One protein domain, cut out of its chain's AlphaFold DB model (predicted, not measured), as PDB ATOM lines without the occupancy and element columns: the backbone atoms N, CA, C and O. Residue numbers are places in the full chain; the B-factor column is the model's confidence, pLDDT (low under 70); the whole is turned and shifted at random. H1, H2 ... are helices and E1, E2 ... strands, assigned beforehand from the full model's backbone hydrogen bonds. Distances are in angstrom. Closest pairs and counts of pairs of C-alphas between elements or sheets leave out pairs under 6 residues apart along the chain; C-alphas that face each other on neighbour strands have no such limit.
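Overview. This is residues 108 to 128 and 148 to 207 of the 211 residues of an uncharacterized protein of Puccinia sorghi (UniProt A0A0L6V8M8). The model is an open hook: a small three-stranded sheet at one end, and from it four helices, H1 to H4, strung one after another in a wide arc round an empty middle. H1 leads away from the sheet, H2 turns the corner, and H3 and H4 fold back on the far side of the gap, with no helix touching another. The printed part has 81 residues, with three named strands followed by four named helices in the order E1 E2 E3 H1 H2 H3 H4; the sheet runs E2 E1 E3, antiparallel throughout, and the class is mixed, helices and strands. The whole is extended, with a radius of gyration of the C-alphas of 19.7 A, and flat, spanning 55 by 34 by 17 A.

Along the chain. E1, residues 108 to 112, begins at C-alpha 108 (-17.220, 38.119, -43.145) and is 12.6 A long. E2, residues 119 to 121, measures 7.0 A, and E3, residues 151 to 156, measures 15.9 A. H1, residues 158 to 166, is 11.7 A long. H2, residues 169 to 180, is 16.5 A long and begins at C-alpha 169 (-12.332, 43.166, -15.421). H3, residues 185 to 193, is 12.7 A long. H4, residues 195 to 206, is 17.2 A long and ends at C-alpha 206 (-36.841, 17.911, -34.425).

Arrangement. E1 is the inner strand of the sheet; E2 and E3 are its edge strands. E1 and E2 form a hairpin, antiparallel at 129 degrees, with N 111 and O 120 within hydrogen-bond range at 2.8 A. E1 and E3 are antiparallel at 147 degrees, with N 110 and O 153 at 2.9 A and N 155 and O 108 at 2.9 A. None of the four helices is on the sheet. H1 and H2 are close but not clearly touching, the closest C-alphas being those of Leu 166 and Glu 172, 6.4 A apart; their lines are about perpendicular, at 75 degrees. H2 and H3 are apart. H3 and H4 are close but not clearly touching, with the closest C-alphas, those of Tyr 191 and Arg 197, 7.4 A apart, and run the same way at a steep tilt of 49 degrees. H1 is apart from H3 and from H4. In H1 and H2 every O i to N i+4 pair is within hydrogen-bond range; in H3 it is 3 of 5 and in H4 7 of 8.

Size, cuts and confidence. The two C-alphas farthest apart are those of Phe 127 and Asn 182, 55.1 A. Residues 129 to 147 are not printed, and C-alphas 128 and 148 are 11.1 A apart across this cut, which lies between E2 and E3. Of the links that are printed whole, E1 to E2 is short and the others are tight. Residues 176 to 207 stand free, of which 176 to 180 belong to H2, 185 to 193 to H3 and 195 to 206 to H4. The mean pLDDT of the printed part is 70.2, and 34 residues are under 70, among them residues 182 to 207.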
ATOM      1  N   GLU A 108     -17.015  39.200 -42.199       81.31
ATOM      2  CA  GLU A 108     -17.220  38.119 -43.145       81.31
ATOM      3  C   GLU A 108     -18.554  38.313 -43.865       81.31
ATOM      4  O   GLU A 108     -19.609  38.541 -43.263       81.31
ATOM      5  N   LEU A 109     -18.517  38.248 -45.192       84.69
ATOM      6  CA  LEU A 109     -19.709  38.384 -46.015       84.69
ATOM      7  C   LEU A 109     -20.170  37.010 -46.481       84.69
ATOM      8  O   LEU A 109     -19.452  36.301 -47.183       84.69
ATOM      9  N   HIS A 110     -21.414  36.689 -46.158       86.75
ATOM     10  CA  HIS A 110     -22.030  35.417 -46.495       86.75
ATOM     11  C   HIS A 110     -23.260  35.609 -47.374       86.75
ATOM     12  O   HIS A 110     -23.968  36.617 -47.324       86.75
ATOM     13  N   VAL A 111     -23.564  34.586 -48.157       87.12
ATOM     14  CA  VAL A 111     -24.751  34.479 -48.993       87.12
ATOM     15  C   VAL A 111     -25.706  33.475 -48.352       87.12
ATOM     16  O   VAL A 111     -25.365  32.309 -48.197       87.12
ATOM     17  N   CYS A 112     -26.924  33.887 -47.990       84.94
ATOM     18  CA  CYS A 112     -27.904  32.977 -47.381       84.94
ATOM     19  C   CYS A 112     -29.003  32.574 -48.362       84.94
ATOM     20  O   CYS A 112     -29.813  33.395 -48.812       84.94
ATOM     21  N   CYS A 113     -29.092  31.280 -48.653       82.06
ATOM     22  CA  CYS A 113     -30.115  30.770 -49.548       82.06
ATOM     23  C   CYS A 113     -31.515  30.881 -48.931       82.06
ATOM     24  O   CYS A 113     -31.830  30.223 -47.950       82.06
ATOM     25  N   ARG A 114     -32.439  31.599 -49.577       80.12
ATOM     26  CA  ARG A 114     -33.829  31.722 -49.088       80.12
ATOM     27  C   ARG A 114     -34.643  30.418 -49.120       80.12
ATOM     28  O   ARG A 114     -35.723  30.374 -48.536       80.12
ATOM     29  N   LYS A 115     -34.176  29.383 -49.835       78.56
ATOM     30  CA  LYS A 115     -34.870  28.085 -49.929       78.56
ATOM     31  C   LYS A 115     -34.571  27.184 -48.732       78.56
ATOM     32  O   LYS A 115     -35.495  26.579 -48.204       78.56
ATOM     33  N   CYS A 116     -33.306  27.104 -48.322       84.25
ATOM     34  CA  CYS A 116     -32.851  26.207 -47.255       84.25
ATOM     35  C   CYS A 116     -32.252  26.920 -46.043       84.25
ATOM     36  O   CYS A 116     -31.926  26.260 -45.065       84.25
ATOM     37  N   TYR A 117     -32.107  28.243 -46.111       83.88
ATOM     38  CA  TYR A 117     -31.489  29.099 -45.097       83.88
ATOM     39  C   TYR A 117     -30.028  28.764 -44.772       83.88
ATOM     40  O   TYR A 117     -29.490  29.249 -43.782       83.88
ATOM     41  N   SER A 118     -29.368  27.969 -45.615       83.38
ATOM     42  CA  SER A 118     -27.935  27.715 -45.502       83.38
ATOM     43  C   SER A 118     -27.137  28.954 -45.904       83.38
ATOM     44  O   SER A 118     -27.487  29.626 -46.881       83.38
ATOM     45  N   LEU A 119     -26.076  29.225 -45.146       86.56
ATOM     46  CA  LEU A 119     -25.073  30.248 -45.421       86.56
ATOM     47  C   LEU A 119     -23.959  29.650 -46.285       86.56
ATOM     48  O   LEU A 119     -23.570  28.500 -46.087       86.56
ATOM     49  N   TYR A 120     -23.476  30.435 -47.236       85.88
ATOM     50  CA  TYR A 120     -22.384  30.095 -48.139       85.88
ATOM     51  C   TYR A 120     -21.407  31.264 -48.202       85.88
ATOM     52  O   TYR A 120     -21.838  32.416 -48.104       85.88
ATOM     53  N   ASP A 121     -20.127  30.989 -48.435       87.06
ATOM     54  CA  ASP A 121     -19.184  32.045 -48.803       87.06
ATOM     55  C   ASP A 121     -19.591  32.658 -50.143       87.06
ATOM     56  O   ASP A 121     -20.133  31.971 -51.017       87.06
ATOM     57  N   ILE A 122     -19.299  33.945 -50.338       85.75
ATOM     58  CA  ILE A 122     -19.584  34.620 -51.613       85.75
ATOM     59  C   ILE A 122     -18.936  33.876 -52.787       85.75
ATOM     60  O   ILE A 122     -19.572  33.708 -53.828       85.75
ATOM     61  N   GLU A 123     -17.697  33.410 -52.619       85.62
ATOM     62  CA  GLU A 123     -16.923  32.779 -53.694       85.62
ATOM     63  C   GLU A 123     -17.368  31.345 -54.001       85.62
ATOM     64  O   GLU A 123     -17.266  30.899 -55.144       85.62
ATOM     65  N   THR A 124     -17.888  30.620 -53.007       85.25
ATOM     66  CA  THR A 124     -18.253  29.199 -53.142       85.25
ATOM     67  C   THR A 124     -19.763  28.974 -53.261       85.25
ATOM     68  O   THR A 124     -20.214  27.835 -53.419       85.25
ATOM     69  N   SER A 125     -20.564  30.046 -53.222       84.50
ATOM     70  CA  SER A 125     -22.023  29.970 -53.268       84.50
ATOM     71  C   SER A 125     -22.518  29.286 -54.552       84.50
ATOM     72  O   SER A 125     -22.274  29.775 -55.658       84.50
ATOM     73  N   PRO A 126     -23.304  28.200 -54.446       82.56
ATOM     74  CA  PRO A 126     -23.811  27.502 -55.617       82.56
ATOM     75  C   PRO A 126     -24.859  28.348 -56.352       82.56
ATOM     76  O   PRO A 126     -25.744  28.951 -55.741       82.56
ATOM     77  N   PHE A 127     -24.830  28.323 -57.688       80.38
ATOM     78  CA  PHE A 127     -25.839  28.996 -58.522       80.38
ATOM     79  C   PHE A 127     -27.259  28.453 -58.307       80.38
ATOM     80  O   PHE A 127     -28.244  29.149 -58.560       80.38
ATOM     81  N   GLN A 128     -27.377  27.199 -57.864       80.44
ATOM     82  CA  GLN A 128     -28.651  26.540 -57.604       80.44
ATOM     83  C   GLN A 128     -28.638  25.855 -56.239       80.44
ATOM     84  O   GLN A 128     -27.707  25.137 -55.883       80.44
ATOM     85  N   ASN A 148     -30.406  36.649 -59.308       43.34
ATOM     86  CA  ASN A 148     -29.558  37.577 -58.521       43.34
ATOM     87  C   ASN A 148     -30.212  38.671 -57.626       43.34
ATOM     88  O   ASN A 148     -31.127  39.352 -58.078       43.34
ATOM     89  N   PRO A 149     -29.676  38.976 -56.414       52.00
ATOM     90  CA  PRO A 149     -28.906  38.153 -55.489       52.00
ATOM     91  C   PRO A 149     -29.731  37.724 -54.261       52.00
ATOM     92  O   PRO A 149     -30.551  38.437 -53.677       52.00
ATOM     93  N   THR A 150     -29.446  36.491 -53.883       60.44
ATOM     94  CA  THR A 150     -29.529  35.890 -52.559       60.44
ATOM     95  C   THR A 150     -29.109  36.891 -51.474       60.44
ATOM     96  O   THR A 150     -28.136  37.612 -51.662       60.44
ATOM     97  N   CYS A 151     -29.851  36.986 -50.364       63.53
ATOM     98  CA  CYS A 151     -29.560  37.960 -49.307       63.53
ATOM     99  C   CYS A 151     -28.089  37.862 -48.868       63.53
ATOM    100  O   CYS A 151     -27.682  36.810 -48.368       63.53
ATOM    101  N   THR A 152     -27.324  38.939 -49.049       70.12
ATOM    102  CA  THR A 152     -25.984  39.066 -48.474       70.12
ATOM    103  C   THR A 152     -26.136  39.421 -47.007       70.12
ATOM    104  O   THR A 152     -26.789  40.407 -46.663       70.12
ATOM    105  N   PHE A 153     -25.560  38.593 -46.149       75.69
ATOM    106  CA  PHE A 153     -25.471  38.832 -44.724       75.69
ATOM    107  C   PHE A 153     -24.052  39.247 -44.390       75.69
ATOM    108  O   PHE A 153     -23.081  38.687 -44.890       75.69
ATOM    109  N   VAL A 154     -23.970  40.257 -43.542       73.00
ATOM    110  CA  VAL A 154     -22.730  40.687 -42.928       73.00
ATOM    111  C   VAL A 154     -22.683  39.993 -41.579       73.00
ATOM    112  O   VAL A 154     -23.539  40.251 -40.731       73.00
ATOM    113  N   THR A 155     -21.737  39.083 -41.400       74.56
ATOM    114  CA  THR A 155     -21.428  38.518 -40.092       74.56
ATOM    115  C   THR A 155     -20.132  39.147 -39.621       74.56
ATOM    116  O   THR A 155     -19.160  39.245 -40.358       74.56
ATOM    117  N   GLN A 156     -20.139  39.631 -38.394       69.81
ATOM    118  CA  GLN A 156     -18.918  40.007 -37.710       69.81
ATOM    119  C   GLN A 156     -18.498  38.804 -36.876       69.81
ATOM    120  O   GLN A 156     -19.383  38.177 -36.281       69.81
ATOM    121  N   ASP A 157     -17.199  38.497 -36.806       68.94
ATOM    122  CA  ASP A 157     -16.732  37.514 -35.830       68.94
ATOM    123  C   ASP A 157     -16.996  38.054 -34.416       68.94
ATOM    124  O   ASP A 157     -16.269  38.865 -33.835       68.94
ATOM    125  N   PHE A 158     -18.146  37.648 -33.896       67.50
ATOM    126  CA  PHE A 158     -18.652  38.046 -32.602       67.50
ATOM    127  C   PHE A 158     -17.937  37.292 -31.484       67.50
ATOM    128  O   PHE A 158     -17.976  37.748 -30.347       67.50
ATOM    129  N   LEU A 159     -17.276  36.164 -31.777       71.56
ATOM    130  CA  LEU A 159     -16.585  35.367 -30.769       71.56
ATOM    131  C   LEU A 159     -15.376  36.109 -30.230       71.56
ATOM    132  O   LEU A 159     -15.214  36.177 -29.016       71.56
ATOM    133  N   ASP A 160     -14.555  36.695 -31.093       68.50
ATOM    134  CA  ASP A 160     -13.382  37.440 -30.640       68.50
ATOM    135  C   ASP A 160     -13.769  38.748 -29.950       68.50
ATOM    136  O   ASP A 160     -13.190  39.104 -28.919       68.50
ATOM    137  N   TRP A 161     -14.838  39.394 -30.421       76.19
ATOM    138  CA  TRP A 161     -15.417  40.540 -29.729       76.19
ATOM    139  C   TRP A 161     -15.995  40.164 -28.356       76.19
ATOM    140  O   TRP A 161     -15.720  40.855 -27.380       76.19
ATOM    141  N   ILE A 162     -16.739  39.058 -28.240       75.56
ATOM    142  CA  ILE A 162     -17.251  38.553 -26.957       75.56
ATOM    143  C   ILE A 162     -16.102  38.190 -26.027       75.56
ATOM    144  O   ILE A 162     -16.145  38.552 -24.858       75.56
ATOM    145  N   LYS A 163     -15.085  37.465 -26.508       76.19
ATOM    146  CA  LYS A 163     -13.938  37.061 -25.681       76.19
ATOM    147  C   LYS A 163     -13.224  38.283 -25.122       76.19
ATOM    148  O   LYS A 163     -12.862  38.292 -23.952       76.19
ATOM    149  N   TRP A 164     -13.035  39.310 -25.949       80.38
ATOM    150  CA  TRP A 164     -12.503  40.589 -25.501       80.38
ATOM    151  C   TRP A 164     -13.441  41.280 -24.503       80.38
ATOM    152  O   TRP A 164     -13.002  41.700 -23.443       80.38
ATOM    153  N   PHE A 165     -14.736  41.366 -24.803       77.19
ATOM    154  CA  PHE A 165     -15.709  42.044 -23.948       77.19
ATOM    155  C   PHE A 165     -15.826  41.383 -22.566       77.19
ATOM    156  O   PHE A 165     -15.854  42.068 -21.550       77.19
ATOM    157  N   LEU A 166     -15.847  40.050 -22.523       79.81
ATOM    158  CA  LEU A 166     -15.901  39.264 -21.291       79.81
ATOM    159  C   LEU A 166     -14.572  39.250 -20.527       79.81
ATOM    160  O   LEU A 166     -14.584  38.946 -19.340       79.81
ATOM    161  N   SER A 167     -13.445  39.574 -21.169       76.19
ATOM    162  CA  SER A 167     -12.154  39.700 -20.481       76.19
ATOM    163  C   SER A 167     -11.941  41.067 -19.827       76.19
ATOM    164  O   SER A 167     -10.924  41.278 -19.167       76.19
ATOM    165  N   LEU A 168     -12.892  41.997 -19.978       72.88
ATOM    166  CA  LEU A 168     -12.870  43.268 -19.263       72.88
ATOM    167  C   LEU A 168     -13.127  43.022 -17.762       72.88
ATOM    168  O   LEU A 168     -14.185  42.483 -17.417       72.88
ATOM    169  N   PRO A 169     -12.217  43.439 -16.856       76.75
ATOM    170  CA  PRO A 169     -12.332  43.166 -15.421       76.75
ATOM    171  C   PRO A 169     -13.651  43.638 -14.802       76.75
ATOM    172  O   PRO A 169     -14.167  43.014 -13.879       76.75
ATOM    173  N   GLU A 170     -14.231  44.726 -15.307       78.38
ATOM    174  CA  GLU A 170     -15.497  45.273 -14.816       78.38
ATOM    175  C   GLU A 170     -16.692  44.400 -15.199       78.38
ATOM    176  O   GLU A 170     -17.644  44.283 -14.426       78.38
ATOM    177  N   VAL A 171     -16.642  43.771 -16.375       74.44
ATOM    178  CA  VAL A 171     -17.680  42.846 -16.843       74.44
ATOM    179  C   VAL A 171     -17.619  41.561 -16.028       74.44
ATOM    180  O   VAL A 171     -18.644  41.116 -15.519       74.44
ATOM    181  N   GLU A 172     -16.421  41.013 -15.826       82.06
ATOM    182  CA  GLU A 172     -16.216  39.840 -14.974       82.06
ATOM    183  C   GLU A 172     -16.653  40.112 -13.525       82.06
ATOM    184  O   GLU A 172     -17.372  39.310 -12.928       82.06
ATOM    185  N   THR A 173     -16.304  41.283 -12.981       83.38
ATOM    186  CA  THR A 173     -16.734  41.701 -11.636       83.38
ATOM    187  C   THR A 173     -18.258  41.802 -11.551       83.38
ATOM    188  O   THR A 173     -18.842  41.232 -10.637       83.38
ATOM    189  N   SER A 174     -18.916  42.417 -12.539       82.62
ATOM    190  CA  SER A 174     -20.383  42.539 -12.574       82.62
ATOM    191  C   SER A 174     -21.086  41.178 -12.668       82.62
ATOM    192  O   SER A 174     -22.117  40.967 -12.033       82.62
ATOM    193  N   ILE A 175     -20.537  40.231 -13.439       83.69
ATOM    194  CA  ILE A 175     -21.067  38.859 -13.542       83.69
ATOM    195  C   ILE A 175     -20.938  38.129 -12.199       83.69
ATOM    196  O   ILE A 175     -21.866  37.433 -11.775       83.69
ATOM    197  N   ASN A 176     -19.802  38.294 -11.519       84.25
ATOM    198  CA  ASN A 176     -19.554  37.684 -10.217       84.25
ATOM    199  C   ASN A 176     -20.446  38.286  -9.123       84.25
ATOM    200  O   ASN A 176     -21.013  37.535  -8.334       84.25
ATOM    201  N   GLU A 177     -20.614  39.610  -9.102       86.44
ATOM    202  CA  GLU A 177     -21.530  40.309  -8.192       86.44
ATOM    203  C   GLU A 177     -22.977  39.852  -8.406       86.44
ATOM    204  O   GLU A 177     -23.642  39.451  -7.452       86.44
ATOM    205  N   PHE A 178     -23.438  39.791  -9.661       78.62
ATOM    206  CA  PHE A 178     -24.771  39.284  -9.997       78.62
ATOM    207  C   PHE A 178     -24.974  37.820  -9.578       78.62
ATOM    208  O   PHE A 178     -26.062  37.433  -9.165       78.62
ATOM    209  N   SER A 179     -23.927  36.996  -9.652       73.31
ATOM    210  CA  SER A 179     -23.983  35.594  -9.212       73.31
ATOM    211  C   SER A 179     -24.027  35.442  -7.685       73.31
ATOM    212  O   SER A 179     -24.370  34.369  -7.190       73.31
ATOM    213  N   GLN A 180     -23.643  36.484  -6.941       74.06
ATOM    214  CA  GLN A 180     -23.627  36.508  -5.476       74.06
ATOM    215  C   GLN A 180     -24.863  37.174  -4.869       74.06
ATOM    216  O   GLN A 180     -25.212  36.869  -3.726       74.06
ATOM    217  N   GLU A 181     -25.545  38.055  -5.603       70.56
ATOM    218  CA  GLU A 181     -26.892  38.473  -5.232       70.56
ATOM    219  C   GLU A 181     -27.788  37.230  -5.213       70.56
ATOM    220  O   GLU A 181     -27.845  36.484  -6.186       70.56
ATOM    221  N   ASN A 182     -28.441  36.965  -4.073       60.19
ATOM    222  CA  ASN A 182     -29.375  35.850  -3.919       60.19
ATOM    223  C   ASN A 182     -30.468  35.978  -4.981       60.19
ATOM    224  O   ASN A 182     -31.455  36.686  -4.777       60.19
ATOM    225  N   VAL A 183     -30.275  35.310  -6.117       60.19
ATOM    226  CA  VAL A 183     -31.293  35.199  -7.147       60.19
ATOM    227  C   VAL A 183     -32.454  34.485  -6.482       60.19
ATOM    228  O   VAL A 183     -32.334  33.316  -6.104       60.19
ATOM    229  N   ASP A 184     -33.550  35.213  -6.284       60.75
ATOM    230  CA  ASP A 184     -34.807  34.637  -5.842       60.75
ATOM    231  C   ASP A 184     -35.091  33.426  -6.737       60.75
ATOM    232  O   ASP A 184     -35.218  33.544  -7.963       60.75
ATOM    233  N   HIS A 185     -35.081  32.244  -6.125       57.47
ATOM    234  CA  HIS A 185     -35.120  30.961  -6.819       57.47
ATOM    235  C   HIS A 185     -36.403  30.817  -7.664       57.47
ATOM    236  O   HIS A 185     -36.455  29.992  -8.584       57.47
ATOM    237  N   ASP A 186     -37.402  31.664  -7.399       59.66
ATOM    238  CA  ASP A 186     -38.654  31.760  -8.134       59.66
ATOM    239  C   ASP A 186     -38.512  32.452  -9.510       59.66
ATOM    240  O   ASP A 186     -39.228  32.084 -10.444       59.66
ATOM    241  N   LEU A 187     -37.538  33.352  -9.720       58.66
ATOM    242  CA  LEU A 187     -37.355  34.058 -11.004       58.66
ATOM    243  C   LEU A 187     -36.685  33.181 -12.080       58.66
ATOM    244  O   LEU A 187     -37.016  33.250 -13.265       58.66
ATOM    245  N   VAL A 188     -35.761  32.303 -11.672       55.00
ATOM    246  CA  VAL A 188     -35.113  31.321 -12.569       55.00
ATOM    247  C   VAL A 188     -36.119  30.262 -13.025       55.00
ATOM    248  O   VAL A 188     -36.068  29.787 -14.165       55.00
ATOM    249  N   ASN A 189     -37.082  29.933 -12.163       55.31
ATOM    250  CA  ASN A 189     -38.174  29.031 -12.495       55.31
ATOM    251  C   ASN A 189     -39.079  29.615 -13.589       55.31
ATOM    252  O   ASN A 189     -39.576  28.866 -14.428       55.31
ATOM    253  N   ASP A 190     -39.240  30.937 -13.647       58.03
ATOM    254  CA  ASP A 190     -40.077  31.591 -14.652       58.03
ATOM    255  C   ASP A 190     -39.469  31.493 -16.062       58.03
ATOM    256  O   ASP A 190     -40.176  31.213 -17.027       58.03
ATOM    257  N   TYR A 191     -38.140  31.569 -16.205       58.06
ATOM    258  CA  TYR A 191     -37.484  31.321 -17.498       58.06
ATOM    259  C   TYR A 191     -37.572  29.847 -17.916       58.06
ATOM    260  O   TYR A 191     -37.870  29.539 -19.078       58.06
ATOM    261  N   LEU A 192     -37.362  28.927 -16.965       56.22
ATOM    262  CA  LEU A 192     -37.468  27.482 -17.189       56.22
ATOM    263  C   LEU A 192     -38.898  27.035 -17.531       56.22
ATOM    264  O   LEU A 192     -39.041  26.043 -18.252       56.22
ATOM    265  N   ASN A 193     -39.910  27.771 -17.066       56.25
ATOM    266  CA  ASN A 193     -41.332  27.561 -17.345       56.25
ATOM    267  C   ASN A 193     -41.887  28.499 -18.432       56.25
ATOM    268  O   ASN A 193     -43.044  28.364 -18.840       56.25
ATOM    269  N   SER A 194     -41.074  29.424 -18.951       60.38
ATOM    270  CA  SER A 194     -41.498  30.346 -19.996       60.38
ATOM    271  C   SER A 194     -41.779  29.597 -21.299       60.38
ATOM    272  O   SER A 194     -41.081  28.652 -21.692       60.38
ATOM    273  N   ARG A 195     -42.777  30.078 -22.048       55.81
ATOM    274  CA  ARG A 195     -43.104  29.554 -23.384       55.81
ATOM    275  C   ARG A 195     -41.908  29.561 -24.344       55.81
ATOM    276  O   ARG A 195     -41.892  28.755 -25.269       55.81
ATOM    277  N   ALA A 196     -40.900  30.411 -24.126       55.44
ATOM    278  CA  ALA A 196     -39.703  30.485 -24.964       55.44
ATOM    279  C   ALA A 196     -38.870  29.189 -24.928       55.44
ATOM    280  O   ALA A 196     -38.379  28.741 -25.965       55.44
ATOM    281  N   ARG A 197     -38.773  28.521 -23.771       52.97
ATOM    282  CA  ARG A 197     -38.009  27.271 -23.635       52.97
ATOM    283  C   ARG A 197     -38.667  26.091 -24.352       52.97
ATOM    284  O   ARG A 197     -37.970  25.246 -24.912       52.97
ATOM    285  N   VAL A 198     -40.002  26.063 -24.402       56.69
ATOM    286  CA  VAL A 198     -40.769  25.041 -25.140       56.69
ATOM    287  C   VAL A 198     -40.426  25.072 -26.637       56.69
ATOM    288  O   VAL A 198     -40.307  24.021 -27.272       56.69
ATOM    289  N   TYR A 199     -40.169  26.255 -27.203       56.03
ATOM    290  CA  TYR A 199     -39.743  26.387 -28.600       56.03
ATOM    291  C   TYR A 199     -38.298  25.930 -28.841       56.03
ATOM    292  O   TYR A 199     -38.026  25.326 -29.873       56.03
ATOM    293  N   ILE A 200     -37.385  26.135 -27.888       54.78
ATOM    294  CA  ILE A 200     -35.976  25.720 -28.025       54.78
ATOM    295  C   ILE A 200     -35.827  24.196 -27.897       54.78
ATOM    296  O   ILE A 200     -35.134  23.565 -28.697       54.78
ATOM    297  N   LEU A 201     -36.509  23.574 -26.929       50.69
ATOM    298  CA  LEU A 201     -36.449  22.119 -26.739       50.69
ATOM    299  C   LEU A 201     -37.187  21.349 -27.841       50.69
ATOM    300  O   LEU A 201     -36.712  20.293 -28.259       50.69
ATOM    301  N   SER A 202     -38.294  21.885 -28.369       52.44
ATOM    302  CA  SER A 202     -38.932  21.297 -29.555       52.44
ATOM    303  C   SER A 202     -38.013  21.367 -30.779       52.44
ATOM    304  O   SER A 202     -37.906  20.384 -31.506       52.44
ATOM    305  N   TRP A 203     -37.255  22.451 -30.963       45.03
ATOM    306  CA  TRP A 203     -36.254  22.552 -32.033       45.03
ATOM    307  C   TRP A 203     -35.155  21.479 -31.943       45.03
ATOM    308  O   TRP A 203     -34.794  20.883 -32.959       45.03
ATOM    309  N   ASN A 204     -34.671  21.168 -30.736       44.56
ATOM    310  CA  ASN A 204     -33.688  20.100 -30.514       44.56
ATOM    311  C   ASN A 204     -34.273  18.693 -30.737       44.56
ATOM    312  O   ASN A 204     -33.600  17.826 -31.290       44.56
ATOM    313  N   TYR A 205     -35.548  18.475 -30.401       45.97
ATOM    314  CA  TYR A 205     -36.239  17.208 -30.668       45.97
ATOM    315  C   TYR A 205     -36.454  16.956 -32.174       45.97
ATOM    316  O   TYR A 205     -36.347  15.824 -32.640       45.97
ATOM    317  N   TYR A 206     -36.685  18.011 -32.965       45.69
ATOM    318  CA  TYR A 206     -36.841  17.911 -34.425       45.69
ATOM    319  C   TYR A 206     -35.516  17.901 -35.212       45.69
ATOM    320  O   TYR A 206     -35.535  17.609 -36.407       45.69
ATOM    321  N   SER A 207     -34.373  18.187 -34.577       48.81
ATOM    322  CA  SER A 207     -33.054  18.240 -35.236       48.81
ATOM    323  C   SER A 207     -32.178  16.994 -35.032       48.81
ATOM    324  O   SER A 207     -31.065  16.944 -35.552       48.81
TER     325      SER A 207